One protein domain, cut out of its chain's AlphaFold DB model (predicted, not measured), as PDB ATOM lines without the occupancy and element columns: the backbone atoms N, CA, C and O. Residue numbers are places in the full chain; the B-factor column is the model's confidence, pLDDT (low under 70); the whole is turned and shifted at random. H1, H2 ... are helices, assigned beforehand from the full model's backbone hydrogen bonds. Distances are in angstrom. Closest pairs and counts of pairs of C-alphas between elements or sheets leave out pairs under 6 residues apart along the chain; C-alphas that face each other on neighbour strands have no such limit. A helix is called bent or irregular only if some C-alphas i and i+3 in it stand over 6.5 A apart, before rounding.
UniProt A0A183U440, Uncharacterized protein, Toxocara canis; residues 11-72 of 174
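AT A GLANCE: This is residues 11 to 72 of the 174 residues of an uncharacterized protein of Toxocara canis (UniProt A0A183U440). Going along the printed part, you meet a drawn-out rod of three helices: H1 and H2 lie near each other at one end, H3 leads away from them, and a tail without a named element, residues 59 to 72, makes the other end. Residues 52 to 59, of which 52 to 58 belong to H3, stand free between the two ends. The printed part has 62 residues with three named helices, in the order H1, H2, H3, and no named strand; the class is all helix. The whole is extended, with a radius of gyration of the C-alphas of 17.2 A and spans of 54 by 19 by 16 A.

HOW THE PARTS SIT: Start at H1, residues 11 to 24, and go over a short link of 7 residues to H2, residues 32 to 42. H1 and H2 are near each other, with 12 pairs of C-alphas within 10 A and the closest at 8.2 A. A tight link of 4 residues leads on to H3, residues 47 to 58, and H2 and H3 meet only through their link. H1 and H3 are close but not clearly touching: their closest C-alphas, those of Gln 20 and Leu 47, are 7.8 A apart. They run the same way at a shallow tilt of 18 degrees, though the line of H1 is a rough one. Every O i to N i+4 pair is within hydrogen-bond range in H2 and H3; in H1 4 of 10 are, beside 7 of 11 O i to N i+3 pairs. In the tail, residues 66 to 67 pair with residues 70 to 71, antiparallel.

IN THESE COORDINATES: Find C-alpha 11 at (-29.827, 42.039, -20.569); from there H1 runs 8.5 A to C-alpha 24, and it is irregular, with C-alphas 16 and 19 9.0 A apart. H2 begins at C-alpha 32, (-35.542, 53.975, -28.345), and measures 15.6 A. H3 measures 16.5 A and ends at C-alpha 58, (-33.281, 20.214, -40.191).

THE WHOLE: Look to Glu 32 and Arg 72 for the two C-alphas farthest apart, 53.9 A. The printed part has no cut, and neither link is long. The mean pLDDT of the printed part is 85.2, and the model's confidence is low, under 70, in residues 60 to 72.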
ATOM      1  N   ALA A  11     -29.606  43.225 -21.400       96.62
ATOM      2  CA  ALA A  11     -29.827  42.039 -20.569       96.62
ATOM      3  C   ALA A  11     -31.321  41.718 -20.381       96.62
ATOM      4  O   ALA A  11     -31.716  40.554 -20.392       96.62
ATOM      5  N   GLU A  12     -32.170  42.742 -20.244       96.38
ATOM      6  CA  GLU A  12     -33.625  42.557 -20.175       96.38
ATOM      7  C   GLU A  12     -34.205  42.071 -21.512       96.38
ATOM      8  O   GLU A  12     -35.114  41.241 -21.512       96.38
ATOM      9  N   ALA A  13     -33.669  42.548 -22.641       95.12
ATOM     10  CA  ALA A  13     -34.057  42.077 -23.969       95.12
ATOM     11  C   ALA A  13     -33.610  40.625 -24.223       95.12
ATOM     12  O   ALA A  13     -34.410  39.806 -24.670       95.12
ATOM     13  N   GLU A  14     -32.367  40.275 -23.885       95.75
ATOM     14  CA  GLU A  14     -31.838  38.907 -23.997       95.75
ATOM     15  C   GLU A  14     -32.642  37.919 -23.145       95.75
ATOM     16  O   GLU A  14     -32.985  36.836 -23.618       95.75
ATOM     17  N   LEU A  15     -33.002  38.308 -21.915       95.19
ATOM     18  CA  LEU A  15     -33.832  37.486 -21.035       95.19
ATOM     19  C   LEU A  15     -35.217  37.217 -21.637       95.19
ATOM     20  O   LEU A  15     -35.716  36.097 -21.550       95.19
ATOM     21  N   HIS A  16     -35.828  38.228 -22.256       93.50
ATOM     22  CA  HIS A  16     -37.136  38.104 -22.903       93.50
ATOM     23  C   HIS A  16     -37.097  37.244 -24.167       93.50
ATOM     24  O   HIS A  16     -37.982  36.420 -24.380       93.50
ATOM     25  N   LEU A  17     -36.040  37.375 -24.971       93.00
ATOM     26  CA  LEU A  17     -35.818  36.563 -26.172       93.00
ATOM     27  C   LEU A  17     -35.363  35.127 -25.854       93.00
ATOM     28  O   LEU A  17     -35.362  34.260 -26.736       93.00
ATOM     29  N   GLY A  18     -34.967  34.857 -24.608       92.12
ATOM     30  CA  GLY A  18     -34.639  33.530 -24.099       92.12
ATOM     31  C   GLY A  18     -33.549  32.839 -24.917       92.12
ATOM     32  O   GLY A  18     -32.434  33.339 -25.062       92.12
ATOM     33  N   THR A  19     -33.868  31.678 -25.500       91.12
ATOM     34  CA  THR A  19     -32.911  30.914 -26.323       91.12
ATOM     35  C   THR A  19     -32.478  31.649 -27.596       91.12
ATOM     36  O   THR A  19     -31.534  31.214 -28.251       91.12
ATOM     37  N   GLN A  20     -33.154  32.744 -27.957       93.38
ATOM     38  CA  GLN A  20     -32.846  33.593 -29.111       93.38
ATOM     39  C   GLN A  20     -32.186  34.925 -28.707       93.38
ATOM     40  O   GLN A  20     -32.297  35.917 -29.424       93.38
ATOM     41  N   ALA A  21     -31.464  34.963 -27.580       94.81
ATOM     42  CA  ALA A  21     -30.776  36.159 -27.074       94.81
ATOM     43  C   ALA A  21     -29.873  36.867 -28.107       94.81
ATOM     44  O   ALA A  21     -29.706  38.082 -28.058       94.81
ATOM     45  N   HIS A  22     -29.338  36.139 -29.096       95.06
ATOM     46  CA  HIS A  22     -28.533  36.720 -30.176       95.06
ATOM     47  C   HIS A  22     -29.279  37.789 -30.999       95.06
ATOM     48  O   HIS A  22     -28.636  38.640 -31.610       95.06
ATOM     49  N   LEU A  23     -30.616  37.795 -30.995       94.94
ATOM     50  CA  LEU A  23     -31.426  38.828 -31.649       94.94
ATOM     51  C   LEU A  23     -31.301  40.210 -30.974       94.94
ATOM     52  O   LEU A  23     -31.644  41.217 -31.588       94.94
ATOM     53  N   ALA A  24     -30.765  40.279 -29.750       95.88
ATOM     54  CA  ALA A  24     -30.434  41.521 -29.047       95.88
ATOM     55  C   ALA A  24     -28.942  41.907 -29.149       95.88
ATOM     56  O   ALA A  24     -28.495  42.805 -28.438       95.88
ATOM     57  N   LEU A  25     -28.156  41.274 -30.034       96.75
ATOM     58  CA  LEU A  25     -26.709  41.516 -30.146       96.75
ATOM     59  C   LEU A  25     -26.348  43.002 -30.315       96.75
ATOM     60  O   LEU A  25     -25.403  43.469 -29.683       96.75
ATOM     61  N   PHE A  26     -27.118  43.731 -31.125       97.25
ATOM     62  CA  PHE A  26     -26.901  45.150 -31.438       97.25
ATOM     63  C   PHE A  26     -27.816  46.091 -30.641       97.25
ATOM     64  O   PHE A  26     -27.998  47.243 -31.015       97.25
ATOM     65  N   TRP A  27     -28.418  45.620 -29.544       97.62
ATOM     66  CA  TRP A  27     -29.417  46.378 -28.779       97.62
ATOM     67  C   TRP A  27     -28.939  47.768 -28.335       97.62
ATOM     68  O   TRP A  27     -29.700  48.739 -28.361       97.62
ATOM     69  N   ASP A  28     -27.665  47.871 -27.959       97.06
ATOM     70  CA  ASP A  28     -27.061  49.110 -27.468       97.06
ATOM     71  C   ASP A  28     -26.818  50.143 -28.583       97.06
ATOM     72  O   ASP A  28     -26.686  51.328 -28.292       97.06
ATOM     73  N   GLU A  29     -26.839  49.717 -29.849       97.56
ATOM     74  CA  GLU A  29     -26.720  50.582 -31.031       97.56
ATOM     75  C   GLU A  29     -28.079  51.128 -31.502       97.56
ATOM     76  O   GLU A  29     -28.129  52.084 -32.273       97.56
ATOM     77  N   LEU A  30     -29.183  50.545 -31.022       97.38
ATOM     78  CA  LEU A  30     -30.539  50.943 -31.396       97.38
ATOM     79  C   LEU A  30     -31.014  52.163 -30.606       97.38
ATOM     80  O   LEU A  30     -30.858  52.243 -29.382       97.38
ATOM     81  N   SER A  31     -31.701  53.066 -31.297       97.12
ATOM     82  CA  SER A  31     -32.493  54.125 -30.676       97.12
ATOM     83  C   SER A  31     -33.727  53.562 -29.959       97.12
ATOM     84  O   SER A  31     -34.187  52.449 -30.218       97.12
ATOM     85  N   GLU A  32     -34.311  54.350 -29.054       96.31
ATOM     86  CA  GLU A  32     -35.542  53.975 -28.345       96.31
ATOM     87  C   GLU A  32     -36.695  53.568 -29.295       96.31
ATOM     88  O   GLU A  32     -37.281  52.502 -29.076       96.31
ATOM     89  N   PRO A  33     -37.000  54.316 -30.377       96.50
ATOM     90  CA  PRO A  33     -38.011  53.898 -31.350       96.50
ATOM     91  C   PRO A  33     -37.693  52.564 -32.037       96.50
ATOM     92  O   PRO A  33     -38.594  51.750 -32.240       96.50
ATOM     93  N   GLU A  34     -36.423  52.311 -32.367       97.00
ATOM     94  CA  GLU A  34     -35.994  51.065 -33.014       97.00
ATOM     95  C   GLU A  34     -36.115  49.866 -32.068       97.00
ATOM     96  O   GLU A  34     -36.601  48.816 -32.481       97.00
ATOM     97  N   ARG A  35     -35.774  50.028 -30.783       97.25
ATOM     98  CA  ARG A  35     -35.967  48.994 -29.748       97.25
ATOM     99  C   ARG A  35     -37.433  48.615 -29.580       97.25
ATOM    100  O   ARG A  35     -37.766  47.433 -29.499       97.25
ATOM    101  N   ILE A  36     -38.314  49.616 -29.553       96.06
ATOM    102  CA  ILE A  36     -39.764  49.407 -29.459       96.06
ATOM    103  C   ILE A  36     -40.276  48.658 -30.694       96.06
ATOM    104  O   ILE A  36     -41.030  47.696 -30.548       96.06
ATOM    105  N   ALA A  37     -39.857  49.068 -31.895       96.06
ATOM    106  CA  ALA A  37     -40.265  48.425 -33.143       96.06
ATOM    107  C   ALA A  37     -39.770  46.973 -33.240       96.06
ATOM    108  O   ALA A  37     -40.549  46.082 -33.582       96.06
ATOM    109  N   LEU A  38     -38.508  46.728 -32.882       95.44
ATOM    110  CA  LEU A  38     -37.899  45.399 -32.899       95.44
ATOM    111  C   LEU A  38     -38.625  44.435 -31.955       95.44
ATOM    112  O   LEU A  38     -38.990  43.330 -32.351       95.44
ATOM    113  N   MET A  39     -38.892  44.860 -30.717       95.31
ATOM    114  CA  MET A  39     -39.605  44.010 -29.759       95.31
ATOM    115  C   MET A  39     -41.065  43.807 -30.146       95.31
ATOM    116  O   MET A  39     -41.566  42.697 -30.026       95.31
ATOM    117  N   ALA A  40     -41.737  44.823 -30.695       94.88
ATOM    118  CA  ALA A  40     -43.087  44.648 -31.225       94.88
ATOM    119  C   ALA A  40     -43.136  43.615 -32.364       94.88
ATOM    120  O   ALA A  40     -44.108  42.866 -32.465       94.88
ATOM    121  N   GLN A  41     -42.094  43.556 -33.201       95.12
ATOM    122  CA  GLN A  41     -41.964  42.537 -34.237       95.12
ATOM    123  C   GLN A  41     -41.769  41.145 -33.627       95.12
ATOM    124  O   GLN A  41     -42.499  40.227 -33.993       95.12
ATOM    125  N   PHE A  42     -40.834  40.970 -32.693       94.00
ATOM    126  CA  PHE A  42     -40.596  39.658 -32.087       94.00
ATOM    127  C   PHE A  42     -41.761  39.178 -31.219       94.00
ATOM    128  O   PHE A  42     -42.109  38.008 -31.299       94.00
ATOM    129  N   ASP A  43     -42.444  40.074 -30.507       93.19
ATOM    130  CA  ASP A  43     -43.660  39.759 -29.743       93.19
ATOM    131  C   ASP A  43     -44.831  39.320 -30.645       93.19
ATOM    132  O   ASP A  43     -45.794  38.721 -30.166       93.19
ATOM    133  N   SER A  44     -44.783  39.626 -31.948       94.81
ATOM    134  CA  SER A  44     -45.778  39.157 -32.926       94.81
ATOM    135  C   SER A  44     -45.504  37.745 -33.454       94.81
ATOM    136  O   SER A  44     -46.336  37.192 -34.174       94.81
ATOM    137  N   ILE A  45     -44.351  37.167 -33.106       93.19
ATOM    138  CA  ILE A  45     -43.891  35.859 -33.569       93.19
ATOM    139  C   ILE A  45     -43.790  34.925 -32.363       93.19
ATOM    140  O   ILE A  45     -43.150  35.245 -31.365       93.19
ATOM    141  N   ASP A  46     -44.348  33.721 -32.469       92.12
ATOM    142  CA  ASP A  46     -44.010  32.655 -31.528       92.12
ATOM    143  C   ASP A  46     -42.605  32.125 -31.857       92.12
ATOM    144  O   ASP A  46     -42.420  31.238 -32.693       92.12
ATOM    145  N   LEU A  47     -41.582  32.730 -31.246       90.94
ATOM    146  CA  LEU A  47     -40.181  32.371 -31.485       90.94
ATOM    147  C   LEU A  47     -39.855  30.937 -31.047       90.94
ATOM    148  O   LEU A  47     -38.955  30.314 -31.620       90.94
ATOM    149  N   ALA A  48     -40.568  30.409 -30.048       89.94
ATOM    150  CA  ALA A  48     -40.387  29.034 -29.603       89.94
ATOM    151  C   ALA A  48     -40.908  28.063 -30.668       89.94
ATOM    152  O   ALA A  48     -40.208  27.110 -31.026       89.94
ATOM    153  N   ASP A  49     -42.083  28.346 -31.230       92.06
ATOM    154  CA  ASP A  49     -42.650  27.549 -32.313       92.06
ATOM    155  C   ASP A  49     -41.831  27.648 -33.605       92.06
ATOM    156  O   ASP A  49     -41.528  26.629 -34.227       92.06
ATOM    157  N   ALA A  50     -41.372  28.851 -33.963       91.81
ATOM    158  CA  ALA A  50     -40.502  29.056 -35.119       91.81
ATOM    159  C   ALA A  50     -39.190  28.262 -34.996       91.81
ATOM    160  O   ALA A  50     -38.771  27.606 -35.952       91.81
ATOM    161  N   LYS A  51     -38.564  28.265 -33.808       90.38
ATOM    162  CA  LYS A  51     -37.368  27.453 -33.543       90.38
ATOM    163  C   LYS A  51     -37.678  25.963 -33.666       90.38
ATOM    164  O   LYS A  51     -36.933  25.242 -34.322       90.38
ATOM    165  N   ARG A  52     -38.781  25.509 -33.066       90.06
ATOM    166  CA  ARG A  52     -39.217  24.111 -33.129       90.06
ATOM    167  C   ARG A  52     -39.422  23.666 -34.576       90.06
ATOM    168  O   ARG A  52     -38.896  22.632 -34.966       90.06
ATOM    169  N   ALA A  53     -40.126  24.455 -35.385       90.62
ATOM    170  CA  ALA A  53     -40.332  24.174 -36.803       90.62
ATOM    171  C   ALA A  53     -39.009  24.116 -37.584       90.62
ATOM    172  O   ALA A  53     -38.829  23.234 -38.423       90.62
ATOM    173  N   PHE A  54     -38.065  25.014 -37.283       89.94
ATOM    174  CA  PHE A  54     -36.732  24.989 -37.881       89.94
ATOM    175  C   PHE A  54     -35.962  23.713 -37.518       89.94
ATOM    176  O   PHE A  54     -35.479  23.024 -38.417       89.94
ATOM    177  N   ASP A  55     -35.901  23.359 -36.232       88.94
ATOM    178  CA  ASP A  55     -35.211  22.154 -35.763       88.94
ATOM    179  C   ASP A  55     -35.803  20.891 -36.421       88.94
ATOM    180  O   ASP A  55     -35.058  20.054 -36.926       88.94
ATOM    181  N   LEU A  56     -37.138  20.794 -36.500       86.06
ATOM    182  CA  LEU A  56     -37.842  19.693 -37.175       86.06
ATOM    183  C   LEU A  56     -37.575  19.652 -38.686       86.06
ATOM    184  O   LEU A  56     -37.538  18.585 -39.280       86.06
ATOM    185  N   SER A  57     -37.373  20.803 -39.332       85.81
ATOM    186  CA  SER A  57     -37.034  20.844 -40.762       85.81
ATOM    187  C   SER A  57     -35.598  20.391 -41.054       85.81
ATOM    188  O   SER A  57     -35.315  19.908 -42.152       85.81
ATOM    189  N   ALA A  58     -34.697  20.554 -40.081       81.12
ATOM    190  CA  ALA A  58     -33.281  20.214 -40.191       81.12
ATOM    191  C   ALA A  58     -32.976  18.763 -39.783       81.12
ATOM    192  O   ALA A  58     -31.910  18.241 -40.115       81.12
ATOM    193  N   LEU A  59     -33.899  18.114 -39.069       72.50
ATOM    194  CA  LEU A  59     -33.773  16.741 -38.601       72.50
ATOM    195  C   LEU A  59     -34.714  15.831 -39.405       72.50
ATOM    196  O   LEU A  59     -35.913  16.088 -39.455       72.50
ATOM    197  N   PRO A  60     -34.218  14.747 -40.025       63.12
ATOM    198  CA  PRO A  60     -35.095  13.685 -40.506       63.12
ATOM    199  C   PRO A  60     -35.864  13.100 -39.315       63.12
ATOM    200  O   PRO A  60     -35.261  12.766 -38.292       63.12
ATOM    201  N   GLU A  61     -37.182  12.987 -39.430       62.03
ATOM    202  CA  GLU A  61     -38.031  12.435 -38.374       62.03
ATOM    203  C   GLU A  61     -37.758  10.924 -38.231       62.03
ATOM    204  O   GLU A  61     -37.817  10.194 -39.227       62.03
ATOM    205  N   PRO A  62     -37.487  10.393 -37.023       54.53
ATOM    206  CA  PRO A  62     -37.370   8.954 -36.815       54.53
ATOM    207  C   PRO A  62     -38.702   8.257 -37.138       54.53
ATOM    208  O   PRO A  62     -39.623   8.237 -36.327       54.53
ATOM    209  N   GLY A  63     -38.809   7.672 -38.334       53.81
ATOM    210  CA  GLY A  63     -40.024   6.985 -38.793       53.81
ATOM    211  C   GLY A  63     -40.764   7.652 -39.955       53.81
ATOM    212  O   GLY A  63     -41.759   7.094 -40.408       53.81
ATOM    213  N   ASP A  64     -40.260   8.756 -40.517       55.69
ATOM    214  CA  ASP A  64     -40.790   9.368 -41.756       55.69
ATOM    215  C   ASP A  64     -40.477   8.575 -43.041       55.69
ATOM    216  O   ASP A  64     -40.755   9.018 -44.158       55.69
ATOM    217  N   GLY A  65     -39.884   7.391 -42.890       52.25
ATOM    218  CA  GLY A  65     -39.480   6.543 -44.000       52.25
ATOM    219  C   GLY A  65     -38.162   6.961 -44.659       52.25
ATOM    220  O   GLY A  65     -37.834   6.412 -45.708       52.25
ATOM    221  N   ARG A  66     -37.394   7.898 -44.089       52.84
ATOM    222  CA  ARG A  66     -36.096   8.332 -44.624       52.84
ATOM    223  C   ARG A  66     -34.954   7.705 -43.826       52.84
ATOM    224  O   ARG A  66     -34.515   8.229 -42.810       52.84
ATOM    225  N   GLU A  67     -34.409   6.599 -44.321       49.06
ATOM    226  CA  GLU A  67     -33.061   6.159 -43.937       49.06
ATOM    227  C   GLU A  67     -32.076   6.653 -44.999       49.06
ATOM    228  O   GLU A  67     -32.232   6.371 -46.185       49.06
ATOM    229  N   GLY A  68     -31.081   7.451 -44.599       53.66
ATOM    230  CA  GLY A  68     -30.035   7.925 -45.514       53.66
ATOM    231  C   GLY A  68     -30.505   8.879 -46.623       53.66
ATOM    232  O   GLY A  68     -29.825   9.002 -47.637       53.66
ATOM    233  N   GLY A  69     -31.654   9.548 -46.463       52.84
ATOM    234  CA  GLY A  69     -32.174  10.504 -47.454       52.84
ATOM    235  C   GLY A  69     -32.829   9.867 -48.687       52.84
ATOM    236  O   GLY A  69     -33.156  10.578 -49.635       52.84
ATOM    237  N   VAL A  70     -33.052   8.551 -48.675       51.66
ATOM    238  CA  VAL A  70     -33.763   7.824 -49.734       51.66
ATOM    239  C   VAL A  70     -35.198   7.566 -49.272       51.66
ATOM    240  O   VAL A  70     -35.418   7.081 -48.163       51.66
ATOM    241  N   TYR A  71     -36.187   7.909 -50.104       55.88
ATOM    242  CA  TYR A  71     -37.586   7.536 -49.871       55.88
ATOM    243  C   TYR A  71     -37.685   6.005 -49.790       55.88
ATOM    244  O   TYR A  71     -37.397   5.334 -50.779       55.88
ATOM    245  N   ARG A  72     -38.087   5.448 -48.636       55.69
ATOM    246  CA  ARG A  72     -38.144   3.988 -48.404       55.69
ATOM    247  C   ARG A  72     -39.060   3.202 -49.342       55.69
ATOM    248  O   ARG A  72     -38.963   1.983 -49.341       55.69
TER     249      ARG A  72